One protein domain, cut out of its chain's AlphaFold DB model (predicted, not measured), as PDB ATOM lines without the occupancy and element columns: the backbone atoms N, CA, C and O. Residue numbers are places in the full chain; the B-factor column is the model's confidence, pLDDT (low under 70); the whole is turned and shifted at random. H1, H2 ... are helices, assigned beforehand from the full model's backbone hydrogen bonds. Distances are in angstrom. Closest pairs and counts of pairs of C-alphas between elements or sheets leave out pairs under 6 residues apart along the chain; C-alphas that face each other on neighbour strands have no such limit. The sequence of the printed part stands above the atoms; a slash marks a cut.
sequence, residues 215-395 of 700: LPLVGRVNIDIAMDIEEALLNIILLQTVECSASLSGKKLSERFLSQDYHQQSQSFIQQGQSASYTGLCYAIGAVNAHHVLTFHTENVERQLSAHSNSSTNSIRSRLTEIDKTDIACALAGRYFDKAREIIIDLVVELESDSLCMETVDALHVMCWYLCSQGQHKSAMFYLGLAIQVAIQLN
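What this domain is: This is residues 215 to 395 of the 700 residues of the protein "Zn(2)-C6 fungal-type domain-containing protein" of Endogone sp. FLAS-F59071 (UniProt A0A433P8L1). Three helices, H4, H7 and H8, make an up-and-down bundle, each running against the one before, and H9 folds back along H8. H1 crosses H4, the hairpin of H5 and H6 packs on H1, and residues 259 to 266, with H3 among them, stick out. The printed part has 181 residues with nine named helices, H1 to H9 in order, and no named strand: all helix. It is compact, radius of gyration of the C-alphas 16.3 A, spanning 48 by 40 by 28 A.

How they stand to each other: Start at H1, residues 227 to 244, the hub, touching four helices. Its residues 239 to 242 alone touch H2, residues 248 to 257; closest are C-alphas 242 and 254, 5.6 A. H3, residues 260 to 264, touches no helix. H4, residues 276 to 296, touches H1 about perpendicular at 75 degrees, closest at C-alphas 234 and 286, 5.8 A. H5, residues 298 to 307, and H6, residues 311 to 322, form a hairpin, closest at C-alphas 305 and 313, 5.9 A. H7, residues 325 to 349, touches H4 at a shallow tilt of 15 degrees, opposite ways; C-alphas 287 and 333 are closest, 4.0 A. H8, residues 358 to 373, makes a hairpin with H9, residues 377 to 393, closest at C-alphas 368 and 380, 4.2 A. Every O i to N i+4 pair is within hydrogen-bond range in H1 and H5 to H9; H2 has 4 of 6, H4 15 of 17, H3 0 of 1 but 2 of 2 O i to N i+3.

Where its parts are: Find C-alpha 227 at (-11.460, 98.560, 225.272); H1 runs 25.4 A. H4, 29.6 A, kinks by 52 degrees near residue 289. H7 runs 35.6 A; H9 ends at (-26.089, 83.324, 197.641).

The domain as a whole: The printed part has no cut. The link from H3 to H4 is long, 11 residues. Mean pLDDT of the printed part is 72.8; 66 residues are under 70, among them 245 to 274.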
ATOM      1  N   LEU A 215     -22.105  75.924 230.639       44.38
ATOM      2  CA  LEU A 215     -21.345  77.063 231.163       44.38
ATOM      3  C   LEU A 215     -22.352  77.950 231.898       44.38
ATOM      4  O   LEU A 215     -23.395  78.256 231.306       44.38
ATOM      5  N   PRO A 216     -22.146  78.220 233.201       38.28
ATOM      6  CA  PRO A 216     -23.210  78.773 234.011       38.28
ATOM      7  C   PRO A 216     -23.672  80.072 233.362       38.28
ATOM      8  O   PRO A 216     -22.857  80.906 232.971       38.28
ATOM      9  N   LEU A 217     -24.990  80.233 233.239       43.16
ATOM     10  CA  LEU A 217     -25.608  81.494 232.838       43.16
ATOM     11  C   LEU A 217     -25.475  82.478 234.009       43.16
ATOM     12  O   LEU A 217     -26.469  82.876 234.615       43.16
ATOM     13  N   VAL A 218     -24.230  82.817 234.360       41.34
ATOM     14  CA  VAL A 218     -23.902  83.821 235.367       41.34
ATOM     15  C   VAL A 218     -24.489  85.122 234.843       41.34
ATOM     16  O   VAL A 218     -24.094  85.608 233.781       41.34
ATOM     17  N   GLY A 219     -25.520  85.621 235.527       44.50
ATOM     18  CA  GLY A 219     -26.332  86.733 235.045       44.50
ATOM     19  C   GLY A 219     -25.475  87.976 234.859       44.50
ATOM     20  O   GLY A 219     -25.173  88.630 235.849       44.50
ATOM     21  N   ARG A 220     -25.068  88.234 233.601       48.25
ATOM     22  CA  ARG A 220     -24.140  89.286 233.134       48.25
ATOM     23  C   ARG A 220     -23.351  89.928 234.280       48.25
ATOM     24  O   ARG A 220     -23.676  91.046 234.682       48.25
ATOM     25  N   VAL A 221     -22.310  89.250 234.783       50.81
ATOM     26  CA  VAL A 221     -21.356  89.904 235.694       50.81
ATOM     27  C   VAL A 221     -20.816  91.111 234.942       50.81
ATOM     28  O   VAL A 221     -20.124  90.955 233.934       50.81
ATOM     29  N   ASN A 222     -21.197  92.314 235.373       56.00
ATOM     30  CA  ASN A 222     -20.873  93.536 234.650       56.00
ATOM     31  C   ASN A 222     -19.448  93.975 234.998       56.00
ATOM     32  O   ASN A 222     -19.218  95.026 235.590       56.00
ATOM     33  N   ILE A 223     -18.496  93.100 234.675       62.97
ATOM     34  CA  ILE A 223     -17.071  93.371 234.768       62.97
ATOM     35  C   ILE A 223     -16.804  94.499 233.782       62.97
ATOM     36  O   ILE A 223     -16.967  94.328 232.569       62.97
ATOM     37  N   ASP A 224     -16.426  95.657 234.310       65.81
ATOM     38  CA  ASP A 224     -15.954  96.756 233.487       65.81
ATOM     39  C   ASP A 224     -14.573  96.393 232.926       65.81
ATOM     40  O   ASP A 224     -13.622  96.155 233.679       65.81
ATOM     41  N   ILE A 225     -14.495  96.268 231.605       69.62
ATOM     42  CA  ILE A 225     -13.311  95.859 230.853       69.62
ATOM     43  C   ILE A 225     -13.069  96.972 229.840       69.62
ATOM     44  O   ILE A 225     -13.883  97.169 228.938       69.62
ATOM     45  N   ALA A 226     -11.968  97.703 230.014       72.00
ATOM     46  CA  ALA A 226     -11.590  98.776 229.105       72.00
ATOM     47  C   ALA A 226     -11.273  98.221 227.704       72.00
ATOM     48  O   ALA A 226     -10.865  97.068 227.549       72.00
ATOM     49  N   MET A 227     -11.498  99.029 226.665       75.56
ATOM     50  CA  MET A 227     -11.460  98.560 225.272       75.56
ATOM     51  C   MET A 227     -10.084  98.035 224.838       75.56
ATOM     52  O   MET A 227     -10.012  97.085 224.065       75.56
ATOM     53  N   ASP A 228      -9.007  98.611 225.369       69.75
ATOM     54  CA  ASP A 228      -7.623  98.180 225.148       69.75
ATOM     55  C   ASP A 228      -7.336  96.804 225.774       69.75
ATOM     56  O   ASP A 228      -6.697  95.956 225.151       69.75
ATOM     57  N   ILE A 229      -7.876  96.549 226.970       73.56
ATOM     58  CA  ILE A 229      -7.863  95.233 227.626       73.56
ATOM     59  C   ILE A 229      -8.630  94.212 226.779       73.56
ATOM     60  O   ILE A 229      -8.164  93.090 226.572       73.56
ATOM     61  N   GLU A 230      -9.811  94.598 226.294       82.06
ATOM     62  CA  GLU A 230     -10.699  93.722 225.532       82.06
ATOM     63  C   GLU A 230     -10.093  93.317 224.177       82.06
ATOM     64  O   GLU A 230     -10.160  92.140 223.809       82.06
ATOM     65  N   GLU A 231      -9.459  94.256 223.461       81.12
ATOM     66  CA  GLU A 231      -8.743  93.974 222.210       81.12
ATOM     67  C   GLU A 231      -7.486  93.130 222.476       81.12
ATOM     68  O   GLU A 231      -7.295  92.098 221.832       81.12
ATOM     69  N   ALA A 232      -6.658  93.492 223.466       78.81
ATOM     70  CA  ALA A 232      -5.450  92.734 223.802       78.81
ATOM     71  C   ALA A 232      -5.755  91.255 224.104       78.81
ATOM     72  O   ALA A 232      -5.089  90.363 223.574       78.81
ATOM     73  N   LEU A 233      -6.796  90.983 224.898       83.94
ATOM     74  CA  LEU A 233      -7.228  89.616 225.198       83.94
ATOM     75  C   LEU A 233      -7.797  88.897 223.965       83.94
ATOM     76  O   LEU A 233      -7.507  87.714 223.790       83.94
ATOM     77  N   LEU A 234      -8.522  89.589 223.075       86.00
ATOM     78  CA  LEU A 234      -9.042  88.997 221.834       86.00
ATOM     79  C   LEU A 234      -7.900  88.455 220.966       86.00
ATOM     80  O   LEU A 234      -7.975  87.335 220.465       86.00
ATOM     81  N   ASN A 235      -6.813  89.215 220.843       80.94
ATOM     82  CA  ASN A 235      -5.667  88.850 220.011       80.94
ATOM     83  C   ASN A 235      -4.915  87.635 220.568       80.94
ATOM     84  O   ASN A 235      -4.592  86.711 219.817       80.94
ATOM     85  N   ILE A 236      -4.728  87.584 221.892       82.50
ATOM     86  CA  ILE A 236      -4.178  86.421 222.606       82.50
ATOM     87  C   ILE A 236      -5.076  85.185 222.389       82.50
ATOM     88  O   ILE A 236      -4.575  84.093 222.116       82.50
ATOM     89  N   ILE A 237      -6.405  85.348 222.454       83.88
ATOM     90  CA  ILE A 237      -7.373  84.265 222.219       83.88
ATOM     91  C   ILE A 237      -7.295  83.750 220.776       83.88
ATOM     92  O   ILE A 237      -7.244  82.535 220.570       83.88
ATOM     93  N   LEU A 238      -7.249  84.635 219.778       81.31
ATOM     94  CA  LEU A 238      -7.168  84.255 218.364       81.31
ATOM     95  C   LEU A 238      -5.854  83.527 218.045       81.31
ATOM     96  O   LEU A 238      -5.888  82.453 217.440       81.31
ATOM     97  N   LEU A 239      -4.718  84.039 218.533       77.94
ATOM     98  CA  LEU A 239      -3.413  83.377 218.424       77.94
ATOM     99  C   LEU A 239      -3.427  81.982 219.045       77.94
ATOM    100  O   LEU A 239      -3.091  80.991 218.390       77.94
ATOM    101  N   GLN A 240      -3.873  81.881 220.299       80.12
ATOM    102  CA  GLN A 240      -3.883  80.608 221.006       80.12
ATOM    103  C   GLN A 240      -4.855  79.600 220.369       80.12
ATOM    104  O   GLN A 240      -4.575  78.400 220.381       80.12
ATOM    105  N   THR A 241      -5.945  80.072 219.756       77.81
ATOM    106  CA  THR A 241      -6.893  79.239 218.999       77.81
ATOM    107  C   THR A 241      -6.220  78.582 217.789       77.81
ATOM    108  O   THR A 241      -6.408  77.383 217.583       77.81
ATOM    109  N   VAL A 242      -5.387  79.309 217.033       73.12
ATOM    110  CA  VAL A 242      -4.638  78.759 215.881       73.12
ATOM    111  C   VAL A 242      -3.618  77.693 216.314       73.12
ATOM    112  O   VAL A 242      -3.429  76.697 215.614       73.12
ATOM    113  N   GLU A 243      -2.998  77.845 217.489       72.31
ATOM    114  CA  GLU A 243      -2.088  76.835 218.057       72.31
ATOM    115  C   GLU A 243      -2.791  75.604 218.656       72.31
ATOM    116  O   GLU A 243      -2.181  74.533 218.743       72.31
ATOM    117  N   CYS A 244      -4.030  75.759 219.131       72.25
ATOM    118  CA  CYS A 244      -4.799  74.693 219.779       72.25
ATOM    119  C   CYS A 244      -5.706  73.920 218.821       72.25
ATOM    120  O   CYS A 244      -6.062  72.778 219.115       72.25
ATOM    121  N   SER A 245      -6.100  74.521 217.698       59.84
ATOM    122  CA  SER A 245      -7.195  74.017 216.875       59.84
ATOM    123  C   SER A 245      -6.910  74.133 215.379       59.84
ATOM    124  O   SER A 245      -7.024  75.199 214.778       59.84
ATOM    125  N   ALA A 246      -6.661  72.991 214.733       49.06
ATOM    126  CA  ALA A 246      -6.718  72.851 213.275       49.06
ATOM    127  C   ALA A 246      -8.182  72.797 212.764       49.06
ATOM    128  O   ALA A 246      -8.519  72.003 211.887       49.06
ATOM    129  N   SER A 247      -9.088  73.595 213.348       47.56
ATOM    130  CA  SER A 247     -10.516  73.555 213.014       47.56
ATOM    131  C   SER A 247     -10.774  73.951 211.562       47.56
ATOM    132  O   SER A 247     -10.191  74.892 211.024       47.56
ATOM    133  N   LEU A 248     -11.769  73.295 210.971       41.16
ATOM    134  CA  LEU A 248     -12.312  73.610 209.653       41.16
ATOM    135  C   LEU A 248     -12.863  75.050 209.556       41.16
ATOM    136  O   LEU A 248     -12.738  75.653 208.498       41.16
ATOM    137  N   SER A 249     -13.390  75.603 210.657       37.38
ATOM    138  CA  SER A 249     -13.825  77.007 210.796       37.38
ATOM    139  C   SER A 249     -12.695  77.967 211.196       37.38
ATOM    140  O   SER A 249     -12.875  79.178 211.216       37.38
ATOM    141  N   GLY A 250     -11.512  77.434 211.520       39.50
ATOM    142  CA  GLY A 250     -10.298  78.201 211.806       39.50
ATOM    143  C   GLY A 250      -9.352  78.318 210.609       39.50
ATOM    144  O   GLY A 250      -8.302  78.938 210.740       39.50
ATOM    145  N   LYS A 251      -9.687  77.736 209.447       52.06
ATOM    146  CA  LYS A 251      -8.797  77.649 208.275       52.06
ATOM    147  C   LYS A 251      -8.248  79.004 207.837       52.06
ATOM    148  O   LYS A 251      -7.048  79.231 207.964       52.06
ATOM    149  N   LYS A 252      -9.112  79.917 207.382       48.88
ATOM    150  CA  LYS A 252      -8.704  81.255 206.921       48.88
ATOM    151  C   LYS A 252      -8.083  82.111 208.024       48.88
ATOM    152  O   LYS A 252      -7.188  82.901 207.732       48.88
ATOM    153  N   LEU A 253      -8.509  81.929 209.279       50.25
ATOM    154  CA  LEU A 253      -7.850  82.566 210.420       50.25
ATOM    155  C   LEU A 253      -6.394  82.091 210.510       50.25
ATOM    156  O   LEU A 253      -5.487  82.913 210.491       50.25
ATOM    157  N   SER A 254      -6.154  80.774 210.492       50.22
ATOM    158  CA  SER A 254      -4.796  80.228 210.488       50.22
ATOM    159  C   SER A 254      -3.989  80.717 209.281       50.22
ATOM    160  O   SER A 254      -2.858  81.145 209.454       50.22
ATOM    161  N   GLU A 255      -4.569  80.776 208.080       54.72
ATOM    162  CA  GLU A 255      -3.871  81.255 206.878       54.72
ATOM    163  C   GLU A 255      -3.400  82.716 206.980       54.72
ATOM    164  O   GLU A 255      -2.320  83.024 206.480       54.72
ATOM    165  N   ARG A 256      -4.162  83.600 207.645       55.59
ATOM    166  CA  ARG A 256      -3.771  85.005 207.899       55.59
ATOM    167  C   ARG A 256      -2.870  85.191 209.125       55.59
ATOM    168  O   ARG A 256      -2.116  86.155 209.178       55.59
ATOM    169  N   PHE A 257      -2.939  84.291 210.104       51.59
ATOM    170  CA  PHE A 257      -2.096  84.327 211.308       51.59
ATOM    171  C   PHE A 257      -0.738  83.629 211.100       51.59
ATOM    172  O   PHE A 257       0.174  83.811 211.899       51.59
ATOM    173  N   LEU A 258      -0.591  82.829 210.036       46.47
ATOM    174  CA  LEU A 258       0.633  82.087 209.697       46.47
ATOM    175  C   LEU A 258       1.444  82.718 208.550       46.47
ATOM    176  O   LEU A 258       2.571  82.293 208.299       46.47
ATOM    177  N   SER A 259       0.908  83.724 207.852       49.88
ATOM    178  CA  SER A 259       1.686  84.554 206.921       49.88
ATOM    179  C   SER A 259       2.715  85.396 207.683       49.88
ATOM    180  O   SER A 259       2.373  86.036 208.674       49.88
ATOM    181  N   GLN A 260       3.968  85.414 207.214       38.97
ATOM    182  CA  GLN A 260       5.112  85.969 207.958       38.97
ATOM    183  C   GLN A 260       4.962  87.452 208.345       38.97
ATOM    184  O   GLN A 260       5.479  87.852 209.389       38.97
ATOM    185  N   ASP A 261       4.213  88.235 207.567       38.09
ATOM    186  CA  ASP A 261       3.924  89.652 207.836       38.09
ATOM    187  C   ASP A 261       3.204  89.872 209.181       38.09
ATOM    188  O   ASP A 261       3.403  90.896 209.837       38.09
ATOM    189  N   TYR A 262       2.423  88.884 209.641       44.84
ATOM    190  CA  TYR A 262       1.666  88.938 210.897       44.84
ATOM    191  C   TYR A 262       2.569  89.220 212.109       44.84
ATOM    192  O   TYR A 262       2.232  90.026 212.975       44.84
ATOM    193  N   HIS A 263       3.753  88.600 212.162       43.75
ATOM    194  CA  HIS A 263       4.697  88.788 213.268       43.75
ATOM    195  C   HIS A 263       5.451  90.129 213.225       43.75
ATOM    196  O   HIS A 263       6.180  90.427 214.168       43.75
ATOM    197  N   GLN A 264       5.291  90.937 212.170       40.84
ATOM    198  CA  GLN A 264       5.964  92.235 212.025       40.84
ATOM    199  C   GLN A 264       5.045  93.441 212.298       40.84
ATOM    200  O   GLN A 264       5.546  94.544 212.499       40.84
ATOM    201  N   GLN A 265       3.721  93.254 212.338       44.00
ATOM    202  CA  GLN A 265       2.726  94.338 212.445       44.00
ATOM    203  C   GLN A 265       1.983  94.338 213.797       44.00
ATOM    204  O   GLN A 265       0.767  94.488 213.862       44.00
ATOM    205  N   SER A 266       2.707  94.154 214.904       41.16
ATOM    206  CA  SER A 266       2.139  93.899 216.238       41.16
ATOM    207  C   SER A 266       1.606  95.145 216.983       41.16
ATOM    208  O   SER A 266       1.932  95.341 218.156       41.16
ATOM    209  N   GLN A 267       0.820  96.014 216.331       45.78
ATOM    210  CA  GLN A 267       0.200  97.197 216.958       45.78
ATOM    211  C   GLN A 267      -1.229  97.433 216.437       45.78
ATOM    212  O   GLN A 267      -1.403  97.931 215.331       45.78
ATOM    213  N   SER A 268      -2.211  97.086 217.281       48.59
ATOM    214  CA  SER A 268      -3.658  96.949 217.009       48.59
ATOM    215  C   SER A 268      -4.026  96.015 215.849       48.59
ATOM    216  O   SER A 268      -3.349  95.908 214.830       48.59
ATOM    217  N   PHE A 269      -5.120  95.282 216.032       52.03
ATOM    218  CA  PHE A 269      -5.595  94.260 215.101       52.03
ATOM    219  C   PHE A 269      -6.880  94.684 214.400       52.03
ATOM    220  O   PHE A 269      -7.138  94.222 213.292       52.03
ATOM    221  N   ILE A 270      -7.637  95.622 214.978       54.06
ATOM    222  CA  ILE A 270      -8.760  96.299 214.318       54.06
ATOM    223  C   ILE A 270      -8.248  97.589 213.648       54.06
ATOM    224  O   ILE A 270      -8.665  98.703 213.966       54.06
ATOM    225  N   GLN A 271      -7.289  97.447 212.726       49.75
ATOM    226  CA  GLN A 271      -6.791  98.568 211.920       49.75
ATOM    227  C   GLN A 271      -7.774  98.960 210.805       49.75
ATOM    228  O   GLN A 271      -8.513  98.131 210.264       49.75
ATOM    229  N   GLN A 272      -7.737 100.240 210.427       41.31
ATOM    230  CA  GLN A 272      -8.519 100.796 209.322       41.31
ATOM    231  C   GLN A 272      -8.166 100.089 208.001       41.31
ATOM    232  O   GLN A 272      -7.033 100.171 207.536       41.31
ATOM    233  N   GLY A 273      -9.142  99.405 207.393       52.03
ATOM    234  CA  GLY A 273      -8.989  98.724 206.098       52.03
ATOM    235  C   GLY A 273      -9.334  97.229 206.089       52.03
ATOM    236  O   GLY A 273      -9.427  96.641 205.012       52.03
ATOM    237  N   GLN A 274      -9.568  96.598 207.244       68.75
ATOM    238  CA  GLN A 274     -10.121  95.237 207.281       68.75
ATOM    239  C   GLN A 274     -11.625  95.234 206.962       68.75
ATOM    240  O   GLN A 274     -12.351  96.153 207.338       68.75
ATOM    241  N   SER A 275     -12.112  94.189 206.284       81.25
ATOM    242  CA  SER A 275     -13.541  94.045 205.996       81.25
ATOM    243  C   SER A 275     -14.330  93.677 207.254       81.25
ATOM    244  O   SER A 275     -13.920  92.811 208.028       81.25
ATOM    245  N   ALA A 276     -15.507  94.284 207.427       86.81
ATOM    246  CA  ALA A 276     -16.369  94.068 208.590       86.81
ATOM    247  C   ALA A 276     -16.701  92.575 208.821       86.81
ATOM    248  O   ALA A 276     -16.627  92.097 209.951       86.81
ATOM    249  N   SER A 277     -16.922  91.801 207.750       87.12
ATOM    250  CA  SER A 277     -17.099  90.337 207.801       87.12
ATOM    251  C   SER A 277     -15.944  89.596 208.494       87.12
ATOM    252  O   SER A 277     -16.173  88.608 209.189       87.12
ATOM    253  N   TYR A 278     -14.701  90.064 208.338       84.75
ATOM    254  CA  TYR A 278     -13.534  89.481 209.006       84.75
ATOM    255  C   TYR A 278     -13.425  89.928 210.471       84.75
ATOM    256  O   TYR A 278     -13.124  89.105 211.336       84.75
ATOM    257  N   THR A 279     -13.736  91.190 210.776       86.50
ATOM    258  CA  THR A 279     -13.798  91.697 212.158       86.50
ATOM    259  C   THR A 279     -14.862  90.950 212.974       86.50
ATOM    260  O   THR A 279     -14.587  90.484 214.080       86.50
ATOM    261  N   GLY A 280     -16.053  90.744 212.402       89.38
ATOM    262  CA  GLY A 280     -17.124  89.950 213.009       89.38
ATOM    263  C   GLY A 280     -16.757  88.471 213.188       89.38
ATOM    264  O   GLY A 280     -17.046  87.897 214.237       89.38
ATOM    265  N   LEU A 281     -16.039  87.866 212.231       87.38
ATOM    266  CA  LEU A 281     -15.467  86.518 212.376       87.38
ATOM    267  C   LEU A 281     -14.462  86.440 213.540       87.38
ATOM    268  O   LEU A 281     -14.511  85.493 214.326       87.38
ATOM    269  N   CYS A 282     -13.581  87.432 213.687       86.75
ATOM    270  CA  CYS A 282     -12.621  87.490 214.791       86.75
ATOM    271  C   CYS A 282     -13.339  87.545 216.150       86.75
ATOM    272  O   CYS A 282     -13.048  86.732 217.028       86.75
ATOM    273  N   TYR A 283     -14.340  88.416 216.299       91.31
ATOM    274  CA  TYR A 283     -15.171  88.460 217.506       91.31
ATOM    275  C   TYR A 283     -15.945  87.150 217.745       91.31
ATOM    276  O   TYR A 283     -15.967  86.653 218.870       91.31
ATOM    277  N   ALA A 284     -16.511  86.519 216.709       89.25
ATOM    278  CA  ALA A 284     -17.207  85.236 216.846       89.25
ATOM    279  C   ALA A 284     -16.272  84.117 217.350       89.25
ATOM    280  O   ALA A 284     -16.641  83.342 218.238       89.25
ATOM    281  N   ILE A 285     -15.041  84.045 216.832       85.06
ATOM    282  CA  ILE A 285     -14.033  83.075 217.287       85.06
ATOM    283  C   ILE A 285     -13.578  83.401 218.717       85.06
ATOM    284  O   ILE A 285     -13.449  82.478 219.526       85.06
ATOM    285  N   GLY A 286     -13.419  84.683 219.061       86.75
ATOM    286  CA  GLY A 286     -13.189  85.137 220.434       86.75
ATOM    287  C   GLY A 286     -14.273  84.647 221.397       86.75
ATOM    288  O   GLY A 286     -13.957  84.039 222.418       86.75
ATOM    289  N   ALA A 287     -15.548  84.807 221.030       88.12
ATOM    290  CA  ALA A 287     -16.693  84.357 221.824       88.12
ATOM    291  C   ALA A 287     -16.684  82.844 222.098       88.12
ATOM    292  O   ALA A 287     -16.969  82.406 223.212       88.12
ATOM    293  N   VAL A 288     -16.324  82.032 221.100       82.19
ATOM    294  CA  VAL A 288     -16.242  80.569 221.249       82.19
ATOM    295  C   VAL A 288     -15.035  80.121 222.084       82.19
ATOM    296  O   VAL A 288     -15.139  79.139 222.818       82.19
ATOM    297  N   ASN A 289     -13.895  80.813 221.989       82.25
ATOM    298  CA  ASN A 289     -12.622  80.318 222.529       82.25
ATOM    299  C   ASN A 289     -12.148  81.016 223.814       82.25
ATOM    300  O   ASN A 289     -11.241  80.488 224.459       82.25
ATOM    301  N   ALA A 290     -12.754  82.133 224.239       84.75
ATOM    302  CA  ALA A 290     -12.340  82.874 225.438       84.75
ATOM    303  C   ALA A 290     -12.238  81.980 226.687       84.75
ATOM    304  O   ALA A 290     -11.193  81.951 227.333       84.75
ATOM    305  N   HIS A 291     -13.269  81.179 226.977       78.88
ATOM    306  CA  HIS A 291     -13.249  80.225 228.093       78.88
ATOM    307  C   HIS A 291     -12.152  79.158 227.951       78.88
ATOM    308  O   HIS A 291     -11.472  78.845 228.924       78.88
ATOM    309  N   HIS A 292     -11.923  78.624 226.748       80.25
ATOM    310  CA  HIS A 292     -10.864  77.635 226.535       80.25
ATOM    311  C   HIS A 292      -9.467  78.228 226.785       80.25
ATOM    312  O   HIS A 292      -8.657  77.643 227.505       80.25
ATOM    313  N   VAL A 293      -9.184  79.405 226.228       81.00
ATOM    314  CA  VAL A 293      -7.863  80.036 226.331       81.00
ATOM    315  C   VAL A 293      -7.591  80.549 227.746       81.00
ATOM    316  O   VAL A 293      -6.526  80.273 228.297       81.00
ATOM    317  N   LEU A 294      -8.545  81.243 228.366       81.06
ATOM    318  CA  LEU A 294      -8.345  81.868 229.678       81.06
ATOM    319  C   LEU A 294      -8.334  80.854 230.838       81.06
ATOM    320  O   LEU A 294      -7.696  81.122 231.852       81.06
ATOM    321  N   THR A 295      -8.960  79.680 230.674       76.12
ATOM    322  CA  THR A 295      -8.905  78.583 231.660       76.12
ATOM    323  C   THR A 295      -7.693  77.669 231.452       76.12
ATOM    324  O   THR A 295      -7.035  77.297 232.422       76.12
ATOM    325  N   PHE A 296      -7.371  77.279 230.209       75.81
ATOM    326  CA  PHE A 296      -6.361  76.236 229.951       75.81
ATOM    327  C   PHE A 296      -5.001  76.762 229.475       75.81
ATOM    328  O   PHE A 296      -4.035  75.992 229.460       75.81
ATOM    329  N   HIS A 297      -4.894  78.030 229.069       80.06
ATOM    330  CA  HIS A 297      -3.674  78.641 228.514       80.06
ATOM    331  C   HIS A 297      -3.192  79.876 229.294       80.06
ATOM    332  O   HIS A 297      -2.354  80.639 228.818       80.06
ATOM    333  N   THR A 298      -3.649  79.990 230.540       77.38
ATOM    334  CA  THR A 298      -3.309  80.980 231.572       77.38
ATOM    335  C   THR A 298      -1.844  81.429 231.567       77.38
ATOM    336  O   THR A 298      -1.578  82.621 231.462       77.38
ATOM    337  N   GLU A 299      -0.885  80.497 231.590       78.62
ATOM    338  CA  GLU A 299       0.557  80.811 231.577       78.62
ATOM    339  C   GLU A 299       1.004  81.573 230.317       78.62
ATOM    340  O   GLU A 299       1.899  82.415 230.380       78.62
ATOM    341  N   ASN A 300       0.407  81.277 229.157       78.75
ATOM    342  CA  ASN A 300       0.731  81.955 227.903       78.75
ATOM    343  C   ASN A 300       0.031  83.317 227.812       78.75
ATOM    344  O   ASN A 300       0.636  84.273 227.338       78.75
ATOM    345  N   VAL A 301      -1.196  83.427 228.337       79.81
ATOM    346  CA  VAL A 301      -1.914  84.706 228.481       79.81
ATOM    347  C   VAL A 301      -1.111  85.659 229.372       79.81
ATOM    348  O   VAL A 301      -0.786  86.768 228.958       79.81
ATOM    349  N   GLU A 302      -0.703  85.211 230.561       78.12
ATOM    350  CA  GLU A 302       0.098  86.001 231.504       78.12
ATOM    351  C   GLU A 302       1.475  86.376 230.928       78.12
ATOM    352  O   GLU A 302       1.941  87.501 231.127       78.12
ATOM    353  N   ARG A 303       2.106  85.480 230.153       79.06
ATOM    354  CA  ARG A 303       3.358  85.754 229.426       79.06
ATOM    355  C   ARG A 303       3.179  86.813 228.335       79.06
ATOM    356  O   ARG A 303       3.974  87.748 228.282       79.06
ATOM    357  N   GLN A 304       2.160  86.689 227.483       73.88
ATOM    358  CA  GLN A 304       1.920  87.631 226.386       73.88
ATOM    359  C   GLN A 304       1.495  89.010 226.906       73.88
ATOM    360  O   GLN A 304       1.989  90.014 226.396       73.88
ATOM    361  N   LEU A 305       0.694  89.085 227.975       72.81
ATOM    362  CA  LEU A 305       0.406  90.347 228.669       72.81
ATOM    363  C   LEU A 305       1.677  90.984 229.255       72.81
ATOM    364  O   LEU A 305       1.887  92.183 229.105       72.81
ATOM    365  N   SER A 306       2.559  90.183 229.866       68.88
ATOM    366  CA  SER A 306       3.811  90.682 230.460       68.88
ATOM    367  C   SER A 306       4.831  91.180 229.425       68.88
ATOM    368  O   SER A 306       5.677  92.002 229.764       68.88
ATOM    369  N   ALA A 307       4.761  90.709 228.175       64.38
ATOM    370  CA  ALA A 307       5.631  91.163 227.087       64.38
ATOM    371  C   ALA A 307       5.259  92.553 226.527       64.38
ATOM    372  O   ALA A 307       6.094  93.191 225.891       64.38
ATOM    373  N   HIS A 308       4.038  93.041 226.774       59.69
ATOM    374  CA  HIS A 308       3.518  94.312 226.244       59.69
ATOM    375  C   HIS A 308       3.454  95.401 227.332       59.69
ATOM    376  O   HIS A 308       2.452  96.100 227.475       59.69
ATOM    377  N   SER A 309       4.516  95.512 228.134       51.97
ATOM    378  CA  SER A 309       4.533  96.264 229.395       51.97
ATOM    379  C   SER A 309       4.178  97.752 229.242       51.97
ATOM    380  O   SER A 309       5.000  98.573 228.831       51.97
ATOM    381  N   ASN A 310       2.961  98.100 229.650       62.19
ATOM    382  CA  ASN A 310       2.426  99.455 229.774       62.19
ATOM    383  C   ASN A 310       1.542  99.541 231.041       62.19
ATOM    384  O   ASN A 310       1.380  98.554 231.763       62.19
ATOM    385  N   SER A 311       0.994 100.712 231.378       53.94
ATOM    386  CA  SER A 311       0.170 100.852 232.594       53.94
ATOM    387  C   SER A 311      -1.107 100.002 232.539       53.94
ATOM    388  O   SER A 311      -1.462  99.383 233.544       53.94
ATOM    389  N   SER A 312      -1.746  99.902 231.368       56.22
ATOM    390  CA  SER A 312      -2.924  99.055 231.155       56.22
ATOM    391  C   SER A 312      -2.644  97.584 231.455       56.22
ATOM    392  O   SER A 312      -3.322  97.003 232.294       56.22
ATOM    393  N   THR A 313      -1.620  96.975 230.847       59.59
ATOM    394  CA  THR A 313      -1.301  95.540 231.015       59.59
ATOM    395  C   THR A 313      -0.986  95.155 232.459       59.59
ATOM    396  O   THR A 313      -1.370  94.067 232.892       59.59
ATOM    397  N   ASN A 314      -0.394  96.058 233.244       60.03
ATOM    398  CA  ASN A 314      -0.214  95.846 234.682       60.03
ATOM    399  C   ASN A 314      -1.554  95.824 235.451       60.03
ATOM    400  O   ASN A 314      -1.722  94.996 236.345       60.03
ATOM    401  N   SER A 315      -2.528  96.654 235.061       57.16
ATOM    402  CA  SER A 315      -3.901  96.641 235.605       57.16
ATOM    403  C   SER A 315      -4.711  95.413 235.151       57.16
ATOM    404  O   SER A 315      -5.464  94.835 235.936       57.16
ATOM    405  N   ILE A 316      -4.507  94.931 233.913       61.44
ATOM    406  CA  ILE A 316      -5.051  93.634 233.459       61.44
ATOM    407  C   ILE A 316      -4.545  92.520 234.380       61.44
ATOM    408  O   ILE A 316      -5.324  91.684 234.838       61.44
ATOM    409  N   ARG A 317      -3.236  92.518 234.658       62.31
ATOM    410  CA  ARG A 317      -2.574  91.463 235.424       62.31
ATOM    411  C   ARG A 317      -3.079  91.366 236.865       62.31
ATOM    412  O   ARG A 317      -3.316  90.245 237.303       62.31
ATOM    413  N   SER A 318      -3.279  92.478 237.580       58.75
ATOM    414  CA  SER A 318      -3.823  92.428 238.949       58.75
ATOM    415  C   SER A 318      -5.277  91.948 238.970       58.75
ATOM    416  O   SER A 318      -5.617  91.029 239.718       58.75
ATOM    417  N   ARG A 319      -6.128  92.465 238.074       57.84
ATOM    418  CA  ARG A 319      -7.552  92.086 238.019       57.84
ATOM    419  C   ARG A 319      -7.766  90.626 237.594       57.84
ATOM    420  O   ARG A 319      -8.679  89.980 238.101       57.84
ATOM    421  N   LEU A 320      -6.893  90.072 236.745       62.19
ATOM    422  CA  LEU A 320      -6.850  88.634 236.424       62.19
ATOM    423  C   LEU A 320      -6.390  87.743 237.594       62.19
ATOM    424  O   LEU A 320      -6.541  86.525 237.504       62.19
ATOM    425  N   THR A 321      -5.811  88.304 238.661       60.19
ATOM    426  CA  THR A 321      -5.450  87.561 239.885       60.19
ATOM    427  C   THR A 321      -6.446  87.730 241.035       60.19
ATOM    428  O   THR A 321      -6.409  86.938 241.971       60.19
ATOM    429  N   GLU A 322      -7.339  88.720 240.966       50.81
ATOM    430  CA  GLU A 322      -8.326  89.039 242.014       50.81
ATOM    431  C   GLU A 322      -9.723  88.445 241.754       50.81
ATOM    432  O   GLU A 322     -10.486  88.232 242.693       50.81
ATOM    433  N   ILE A 323     -10.069  88.184 240.489       60.03
ATOM    434  CA  ILE A 323     -11.389  87.701 240.047       60.03
ATOM    435  C   ILE A 323     -11.252  86.271 239.501       60.03
ATOM    436  O   ILE A 323     -10.218  85.925 238.926       60.03
ATOM    437  N   ASP A 324     -12.294  85.439 239.628       67.50
ATOM    438  CA  ASP A 324     -12.314  84.120 238.983       67.50
ATOM    439  C   ASP A 324     -12.138  84.269 237.459       67.50
ATOM    440  O   ASP A 324     -12.912  84.936 236.761       67.50
ATOM    441  N   LYS A 325     -11.098  83.615 236.932       71.31
ATOM    442  CA  LYS A 325     -10.765  83.594 235.502       71.31
ATOM    443  C   LYS A 325     -11.910  83.003 234.666       71.31
ATOM    444  O   LYS A 325     -12.074  83.388 233.509       71.31
ATOM    445  N   THR A 326     -12.745  82.154 235.267       72.06
ATOM    446  CA  THR A 326     -13.990  81.616 234.702       72.06
ATOM    447  C   THR A 326     -15.004  82.721 234.410       72.06
ATOM    448  O   THR A 326     -15.515  82.793 233.292       72.06
ATOM    449  N   ASP A 327     -15.263  83.612 235.373       74.06
ATOM    450  CA  ASP A 327     -16.249  84.692 235.239       74.06
ATOM    451  C   ASP A 327     -15.787  85.752 234.237       74.06
ATOM    452  O   ASP A 327     -16.569  86.174 233.381       74.06
ATOM    453  N   ILE A 328     -14.498  86.122 234.270       77.19
ATOM    454  CA  ILE A 328     -13.892  86.993 233.249       77.19
ATOM    455  C   ILE A 328     -14.063  86.385 231.854       77.19
ATOM    456  O   ILE A 328     -14.478  87.081 230.925       77.19
ATOM    457  N   ALA A 329     -13.788  85.090 231.694       80.19
ATOM    458  CA  ALA A 329     -13.878  84.443 230.395       80.19
ATOM    459  C   ALA A 329     -15.321  84.312 229.882       80.19
ATOM    460  O   ALA A 329     -15.557  84.496 228.689       80.19
ATOM    461  N   CYS A 330     -16.290  84.053 230.764       78.88
ATOM    462  CA  CYS A 330     -17.714  84.052 230.424       78.88
ATOM    463  C   CYS A 330     -18.221  85.461 230.057       78.88
ATOM    464  O   CYS A 330     -18.946  85.613 229.070       78.88
ATOM    465  N   ALA A 331     -17.804  86.501 230.788       82.06
ATOM    466  CA  ALA A 331     -18.164  87.888 230.489       82.06
ATOM    467  C   ALA A 331     -17.576  88.367 229.147       82.06
ATOM    468  O   ALA A 331     -18.290  88.968 228.340       82.06
ATOM    469  N   LEU A 332     -16.304  88.053 228.873       86.69
ATOM    470  CA  LEU A 332     -15.656  88.324 227.584       86.69
ATOM    471  C   LEU A 332     -16.327  87.564 226.438       86.69
ATOM    472  O   LEU A 332     -16.620  88.163 225.409       86.69
ATOM    473  N   ALA A 333     -16.642  86.278 226.626       87.31
ATOM    474  CA  ALA A 333     -17.340  85.486 225.616       87.31
ATOM    475  C   ALA A 333     -18.692  86.112 225.219       87.31
ATOM    476  O   ALA A 333     -19.012  86.203 224.033       87.31
ATOM    477  N   GLY A 334     -19.442  86.623 226.203       87.88
ATOM    478  CA  GLY A 334     -20.674  87.380 225.981       87.88
ATOM    479  C   GLY A 334     -20.460  88.706 225.241       87.88
ATOM    480  O   GLY A 334     -21.162  88.967 224.265       87.88
ATOM    481  N   ARG A 335     -19.474  89.519 225.655       89.94
ATOM    482  CA  ARG A 335     -19.126  90.798 224.995       89.94
ATOM    483  C   ARG A 335     -18.715  90.593 223.534       89.94
ATOM    484  O   ARG A 335     -19.225  91.283 222.653       89.94
ATOM    485  N   TYR A 336     -17.851  89.616 223.265       91.94
ATOM    486  CA  TYR A 336     -17.427  89.282 221.906       91.94
ATOM    487  C   TYR A 336     -18.588  88.754 221.050       91.94
ATOM    488  O   TYR A 336     -18.672  89.096 219.875       91.94
ATOM    489  N   PHE A 337     -19.519  87.974 221.616       92.62
ATOM    490  CA  PHE A 337     -20.711  87.539 220.879       92.62
ATOM    491  C   PHE A 337     -21.653  88.704 220.541       92.62
ATOM    492  O   PHE A 337     -22.182  88.749 219.430       92.62
ATOM    493  N   ASP A 338     -21.860  89.643 221.470       92.00
ATOM    494  CA  ASP A 338     -22.679  90.838 221.235       92.00
ATOM    495  C   ASP A 338     -22.087  91.694 220.093       92.00
ATOM    496  O   ASP A 338     -22.798  91.969 219.125       92.00
ATOM    497  N   LYS A 339     -20.774  91.973 220.113       92.25
ATOM    498  CA  LYS A 339     -20.078  92.694 219.026       92.25
ATOM    499  C   LYS A 339     -20.065  91.943 217.693       92.25
ATOM    500  O   LYS A 339     -20.236  92.551 216.639       92.25
ATOM    501  N   ALA A 340     -19.868  90.621 217.717       93.00
ATOM    502  CA  ALA A 340     -19.958  89.795 216.513       93.00
ATOM    503  C   ALA A 340     -21.359  89.873 215.897       93.00
ATOM    504  O   ALA A 340     -21.484  89.972 214.680       93.00
ATOM    505  N   ARG A 341     -22.409  89.860 216.732       93.69
ATOM    506  CA  ARG A 341     -23.794  90.004 216.280       93.69
ATOM    507  C   ARG A 341     -24.040  91.359 215.644       93.69
ATOM    508  O   ARG A 341     -24.620  91.361 214.573       93.69
ATOM    509  N   GLU A 342     -23.641  92.456 216.275       91.62
ATOM    510  CA  GLU A 342     -23.831  93.808 215.728       91.62
ATOM    511  C   GLU A 342     -23.240  93.889 214.309       91.62
ATOM    512  O   GLU A 342     -23.980  93.979 213.333       91.62
ATOM    513  N   ILE A 343     -21.933  93.641 214.174       90.38
ATOM    514  CA  ILE A 343     -21.223  93.721 212.888       90.38
ATOM    515  C   ILE A 343     -21.810  92.779 211.817       90.38
ATOM    516  O   ILE A 343     -21.912  93.156 210.651       90.38
ATOM    517  N   ILE A 344     -22.159  91.535 212.172       90.44
ATOM    518  CA  ILE A 344     -22.597  90.522 211.195       90.44
ATOM    519  C   ILE A 344     -24.092  90.623 210.862       90.44
ATOM    520  O   ILE A 344     -24.476  90.268 209.749       90.44
ATOM    521  N   ILE A 345     -24.948  91.083 211.781       87.38
ATOM    522  CA  ILE A 345     -26.372  91.284 211.484       87.38
ATOM    523  C   ILE A 345     -26.556  92.501 210.587       87.38
ATOM    524  O   ILE A 345     -27.288  92.377 209.609       87.38
ATOM    525  N   ASP A 346     -25.850  93.606 210.838       83.75
ATOM    526  CA  ASP A 346     -25.942  94.807 210.000       83.75
ATOM    527  C   ASP A 346     -25.565  94.468 208.542       83.75
ATOM    528  O   ASP A 346     -26.388  94.623 207.641       83.75
ATOM    529  N   LEU A 347     -24.424  93.797 208.321       83.69
ATOM    530  CA  LEU A 347     -24.002  93.282 207.002       83.69
ATOM    531  C   LEU A 347     -25.019  92.361 206.299       83.69
ATOM    532  O   LEU A 347     -25.040  92.282 205.072       83.69
ATOM    533  N   VAL A 348     -25.825  91.609 207.053       83.94
ATOM    534  CA  VAL A 348     -26.824  90.675 206.499       83.94
ATOM    535  C   VAL A 348     -28.177  91.362 206.265       83.94
ATOM    536  O   VAL A 348     -28.947  90.914 205.415       83.94
ATOM    537  N   VAL A 349     -28.467  92.448 206.986       77.19
ATOM    538  CA  VAL A 349     -29.722  93.217 206.915       77.19
ATOM    539  C   VAL A 349     -29.641  94.378 205.920       77.19
ATOM    540  O   VAL A 349     -30.642  94.673 205.269       77.19
ATOM    541  N   GLU A 350     -28.472  94.996 205.738       67.12
ATOM    542  CA  GLU A 350     -28.261  96.110 204.795       67.12
ATOM    543  C   GLU A 350     -28.252  95.673 203.314       67.12
ATOM    544  O   GLU A 350     -28.338  96.507 202.417       67.12
ATOM    545  N   LEU A 351     -28.254  94.358 203.047       50.88
ATOM    546  CA  LEU A 351     -28.535  93.730 201.743       50.88
ATOM    547  C   LEU A 351     -27.609  94.098 200.562       50.88
ATOM    548  O   LEU A 351     -27.870  93.653 199.439       50.88
ATOM    549  N   GLU A 352     -26.494  94.800 200.781       56.72
ATOM    550  CA  GLU A 352     -25.443  94.951 199.769       56.72
ATOM    551  C   GLU A 352     -24.752  93.600 199.505       56.72
ATOM    552  O   GLU A 352     -23.808  93.204 200.195       56.72
ATOM    553  N   SER A 353     -25.228  92.889 198.474       60.19
ATOM    554  CA  SER A 353     -24.782  91.543 198.075       60.19
ATOM    555  C   SER A 353     -23.274  91.406 197.893       60.19
ATOM    556  O   SER A 353     -22.723  90.317 198.053       60.19
ATOM    557  N   ASP A 354     -22.620  92.512 197.562       67.12
ATOM    558  CA  ASP A 354     -21.227  92.574 197.144       67.12
ATOM    559  C   ASP A 354     -20.271  92.631 198.357       67.12
ATOM    560  O   ASP A 354     -19.066  92.423 198.213       67.12
ATOM    561  N   SER A 355     -20.812  92.835 199.569       75.12
ATOM    562  CA  SER A 355     -20.092  92.772 200.852       75.12
ATOM    563  C   SER A 355     -19.972  91.350 201.433       75.12
ATOM    564  O   SER A 355     -19.094  91.065 202.262       75.12
ATOM    565  N   LEU A 356     -20.856  90.439 201.009       86.94
ATOM    566  CA  LEU A 356     -21.008  89.107 201.591       86.94
ATOM    567  C   LEU A 356     -19.909  88.156 201.104       86.94
ATOM    568  O   LEU A 356     -19.597  88.067 199.918       86.94
ATOM    569  N   CYS A 357     -19.317  87.398 202.029       86.81
ATOM    570  CA  CYS A 357     -18.174  86.536 201.728       86.81
ATOM    571  C   CYS A 357     -18.137  85.268 202.599       86.81
ATOM    572  O   CYS A 357     -18.985  85.046 203.464       86.81
ATOM    573  N   MET A 358     -17.150  84.401 202.349       84.94
ATOM    574  CA  MET A 358     -16.951  83.160 203.111       84.94
ATOM    575  C   MET A 358     -16.778  83.442 204.609       84.94
ATOM    576  O   MET A 358     -17.340  82.733 205.431       84.94
ATOM    577  N   GLU A 359     -16.081  84.522 204.948       86.12
ATOM    578  CA  GLU A 359     -15.846  84.987 206.311       86.12
ATOM    579  C   GLU A 359     -17.165  85.319 207.037       86.12
ATOM    580  O   GLU A 359     -17.293  85.029 208.225       86.12
ATOM    581  N   THR A 360     -18.182  85.826 206.326       90.06
ATOM    582  CA  THR A 360     -19.542  86.028 206.860       90.06
ATOM    583  C   THR A 360     -20.224  84.691 207.187       90.06
ATOM    584  O   THR A 360     -20.869  84.554 208.227       90.06
ATOM    585  N   VAL A 361     -20.056  83.676 206.327       90.88
ATOM    586  CA  VAL A 361     -20.585  82.313 206.545       90.88
ATOM    587  C   VAL A 361     -19.900  81.643 207.739       90.88
ATOM    588  O   VAL A 361     -20.585  81.070 208.589       90.88
ATOM    589  N   ASP A 362     -18.571  81.747 207.826       86.75
ATOM    590  CA  ASP A 362     -17.785  81.247 208.957       86.75
ATOM    591  C   ASP A 362     -18.213  81.931 210.266       86.75
ATOM    592  O   ASP A 362     -18.447  81.245 211.261       86.75
ATOM    593  N   ALA A 363     -18.398  83.259 210.273       89.50
ATOM    594  CA  ALA A 363     -18.810  84.003 211.463       89.50
ATOM    595  C   ALA A 363     -20.175  83.526 211.987       89.50
ATOM    596  O   ALA A 363     -20.298  83.161 213.156       89.50
ATOM    597  N   LEU A 364     -21.180  83.439 211.109       92.25
ATOM    598  CA  LEU A 364     -22.523  82.955 211.448       92.25
ATOM    599  C   LEU A 364     -22.515  81.494 211.946       92.25
ATOM    600  O   LEU A 364     -23.235  81.147 212.888       92.25
ATOM    601  N   HIS A 365     -21.672  80.631 211.365       89.62
ATOM    602  CA  HIS A 365     -21.503  79.242 211.813       89.62
ATOM    603  C   HIS A 365     -20.823  79.153 213.186       89.62
ATOM    604  O   HIS A 365     -21.274  78.398 214.048       89.62
ATOM    605  N   VAL A 366     -19.794  79.962 213.442       86.25
ATOM    606  CA  VAL A 366     -19.122  80.050 214.748       86.25
ATOM    607  C   VAL A 366     -20.060  80.637 215.818       86.25
ATOM    608  O   VAL A 366     -20.111  80.124 216.938       86.25
ATOM    609  N   MET A 367     -20.897  81.619 215.475       89.19
ATOM    610  CA  MET A 367     -21.947  82.162 216.352       89.19
ATOM    611  C   MET A 367     -23.023  81.122 216.714       89.19
ATOM    612  O   MET A 367     -23.421  81.026 217.876       89.19
ATOM    613  N   CYS A 368     -23.457  80.295 215.755       88.44
ATOM    614  CA  CYS A 368     -24.316  79.133 216.021       88.44
ATOM    615  C   CYS A 368     -23.678  78.196 217.066       88.44
ATOM    616  O   CYS A 368     -24.327  77.778 218.030       88.44
ATOM    617  N   TRP A 369     -22.383  77.918 216.919       81.12
ATOM    618  CA  TRP A 369     -21.629  77.051 217.819       81.12
ATOM    619  C   TRP A 369     -21.423  77.623 219.228       81.12
ATOM    620  O   TRP A 369     -21.540  76.868 220.201       81.12
ATOM    621  N   TYR A 370     -21.209  78.935 219.365       83.38
ATOM    622  CA  TYR A 370     -21.245  79.618 220.663       83.38
ATOM    623  C   TYR A 370     -22.587  79.377 221.366       83.38
ATOM    624  O   TYR A 370     -22.623  78.857 222.482       83.38
ATOM    625  N   LEU A 371     -23.702  79.650 220.686       83.75
ATOM    626  CA  LEU A 371     -25.048  79.494 221.248       83.75
ATOM    627  C   LEU A 371     -25.369  78.039 221.615       83.75
ATOM    628  O   LEU A 371     -26.002  77.791 222.639       83.75
ATOM    629  N   CYS A 372     -24.877  77.067 220.842       77.94
ATOM    630  CA  CYS A 372     -24.961  75.650 221.197       77.94
ATOM    631  C   CYS A 372     -24.210  75.299 222.494       77.94
ATOM    632  O   CYS A 372     -24.698  74.454 223.242       77.94
ATOM    633  N   SER A 373     -23.076  75.945 222.798       73.25
ATOM    634  CA  SER A 373     -22.363  75.747 224.077       73.25
ATOM    635  C   SER A 373     -23.133  76.299 225.282       73.25
ATOM    636  O   SER A 373     -23.128  75.693 226.350       73.25
ATOM    637  N   GLN A 374     -23.880  77.385 225.067       73.31
ATOM    638  CA  GLN A 374     -24.769  78.016 226.048       73.31
ATOM    639  C   GLN A 374     -26.147  77.320 226.147       73.31
ATOM    640  O   GLN A 374     -27.061  77.831 226.790       73.31
ATOM    641  N   GLY A 375     -26.349  76.186 225.459       73.81
ATOM    642  CA  GLY A 375     -27.630  75.465 225.396       73.81
ATOM    643  C   GLY A 375     -28.749  76.183 224.620       73.81
ATOM    644  O   GLY A 375     -29.880  75.697 224.562       73.81
ATOM    645  N   GLN A 376     -28.463  77.324 223.989       81.62
ATOM    646  CA  GLN A 376     -29.434  78.177 223.297       81.62
ATOM    647  C   GLN A 376     -29.737  77.675 221.875       81.62
ATOM    648  O   GLN A 376     -29.621  78.401 220.889       81.62
ATOM    649  N   HIS A 377     -30.139  76.410 221.749       80.62
ATOM    650  CA  HIS A 377     -30.270  75.721 220.459       80.62
ATOM    651  C   HIS A 377     -31.286  76.361 219.491       80.62
ATOM    652  O   HIS A 377     -31.098  76.284 218.279       80.62
ATOM    653  N   LYS A 378     -32.329  77.034 220.003       83.94
ATOM    654  CA  LYS A 378     -33.268  77.818 219.175       83.94
ATOM    655  C   LYS A 378     -32.561  79.001 218.504       83.94
ATOM    656  O   LYS A 378     -32.657  79.161 217.292       83.94
ATOM    657  N   SER A 379     -31.806  79.776 219.281       87.50
ATOM    658  CA  SER A 379     -30.973  80.874 218.784       87.50
ATOM    659  C   SER A 379     -29.910  80.349 217.814       87.50
ATOM    660  O   SER A 379     -29.712  80.920 216.749       87.50
ATOM    661  N   ALA A 380     -29.270  79.218 218.130       86.88
ATOM    662  CA  ALA A 380     -28.263  78.598 217.269       86.88
ATOM    663  C   ALA A 380     -28.808  78.238 215.870       86.88
ATOM    664  O   ALA A 380     -28.133  78.495 214.873       86.88
ATOM    665  N   MET A 381     -30.036  77.709 215.776       87.44
ATOM    666  CA  MET A 381     -30.694  77.424 214.490       87.44
ATOM    667  C   MET A 381     -30.943  78.680 213.644       87.44
ATOM    668  O   MET A 381     -30.881  78.595 212.422       87.44
ATOM    669  N   PHE A 382     -31.183  79.842 214.262       89.75
ATOM    670  CA  PHE A 382     -31.369  81.104 213.535       89.75
ATOM    671  C   PHE A 382     -30.082  81.538 212.816       89.75
ATOM    672  O   PHE A 382     -30.093  81.702 211.597       89.75
ATOM    673  N   TYR A 383     -28.948  81.624 213.526       91.69
ATOM    674  CA  TYR A 383     -27.662  81.986 212.905       91.69
ATOM    675  C   TYR A 383     -27.189  80.941 211.885       91.69
ATOM    676  O   TYR A 383     -26.598  81.298 210.868       91.69
ATOM    677  N   LEU A 384     -27.508  79.658 212.092       91.94
ATOM    678  CA  LEU A 384     -27.256  78.613 211.096       91.94
ATOM    679  C   LEU A 384     -28.113  78.786 209.833       91.94
ATOM    680  O   LEU A 384     -27.605  78.612 208.728       91.94
ATOM    681  N   GLY A 385     -29.384  79.172 209.984       92.06
ATOM    682  CA  GLY A 385     -30.261  79.529 208.868       92.06
ATOM    683  C   GLY A 385     -29.694  80.687 208.042       92.06
ATOM    684  O   GLY A 385     -29.617  80.577 206.819       92.06
ATOM    685  N   LEU A 386     -29.199  81.743 208.701       92.31
ATOM    686  CA  LEU A 386     -28.496  82.847 208.034       92.31
ATOM    687  C   LEU A 386     -27.219  82.361 207.320       92.31
ATOM    688  O   LEU A 386     -27.022  82.674 206.148       92.31
ATOM    689  N   ALA A 387     -26.386  81.538 207.973       93.44
ATOM    690  CA  ALA A 387     -25.172  80.978 207.364       93.44
ATOM    691  C   ALA A 387     -25.483  80.181 206.084       93.44
ATOM    692  O   ALA A 387     -24.784  80.304 205.078       93.44
ATOM    693  N   ILE A 388     -26.564  79.394 206.100       94.00
ATOM    694  CA  ILE A 388     -27.057  78.632 204.946       94.00
ATOM    695  C   ILE A 388     -27.573  79.566 203.845       94.00
ATOM    696  O   ILE A 388     -27.271  79.332 202.677       94.00
ATOM    697  N   GLN A 389     -28.300  80.635 204.182       91.94
ATOM    698  CA  GLN A 389     -28.784  81.620 203.207       91.94
ATOM    699  C   GLN A 389     -27.627  82.348 202.505       91.94
ATOM    700  O   GLN A 389     -27.595  82.380 201.272       91.94
ATOM    701  N   VAL A 390     -26.630  82.837 203.249       92.00
ATOM    702  CA  VAL A 390     -25.428  83.463 202.668       92.00
ATOM    703  C   VAL A 390     -24.634  82.442 201.836       92.00
ATOM    704  O   VAL A 390     -24.263  82.724 200.697       92.00
ATOM    705  N   ALA A 391     -24.467  81.201 202.306       93.06
ATOM    706  CA  ALA A 391     -23.831  80.129 201.528       93.06
ATOM    707  C   ALA A 391     -24.621  79.724 200.259       93.06
ATOM    708  O   ALA A 391     -24.032  79.247 199.280       93.06
ATOM    709  N   ILE A 392     -25.945  79.925 200.227       92.50
ATOM    710  CA  ILE A 392     -26.761  79.777 199.013       92.50
ATOM    711  C   ILE A 392     -26.447  80.900 198.021       92.50
ATOM    712  O   ILE A 392     -26.174  80.596 196.857       92.50
ATOM    713  N   GLN A 393     -26.425  82.159 198.472       90.44
ATOM    714  CA  GLN A 393     -26.089  83.324 197.641       90.44
ATOM    715  C   GLN A 393     -24.670  83.209 197.057       90.44
ATOM    716  O   GLN A 393     -24.486  83.337 195.847       90.44
ATOM    717  N   LEU A 394     -23.692  82.801 197.875       91.12
ATOM    718  CA  LEU A 394     -22.308  82.506 197.470       91.12
ATOM    719  C   LEU A 394     -22.146  81.190 196.680       91.12
ATOM    720  O   LEU A 394     -21.033  80.775 196.361       91.12
ATOM    721  N   ASN A 395     -23.248  80.530 196.309       92.06
ATOM    722  CA  ASN A 395     -23.292  79.335 195.461       92.06
ATOM    723  C   ASN A 395     -22.587  78.079 196.022       92.06
ATOM    724  O   ASN A 395     -22.386  77.120 195.271       92.06
TER     725      ASN A 395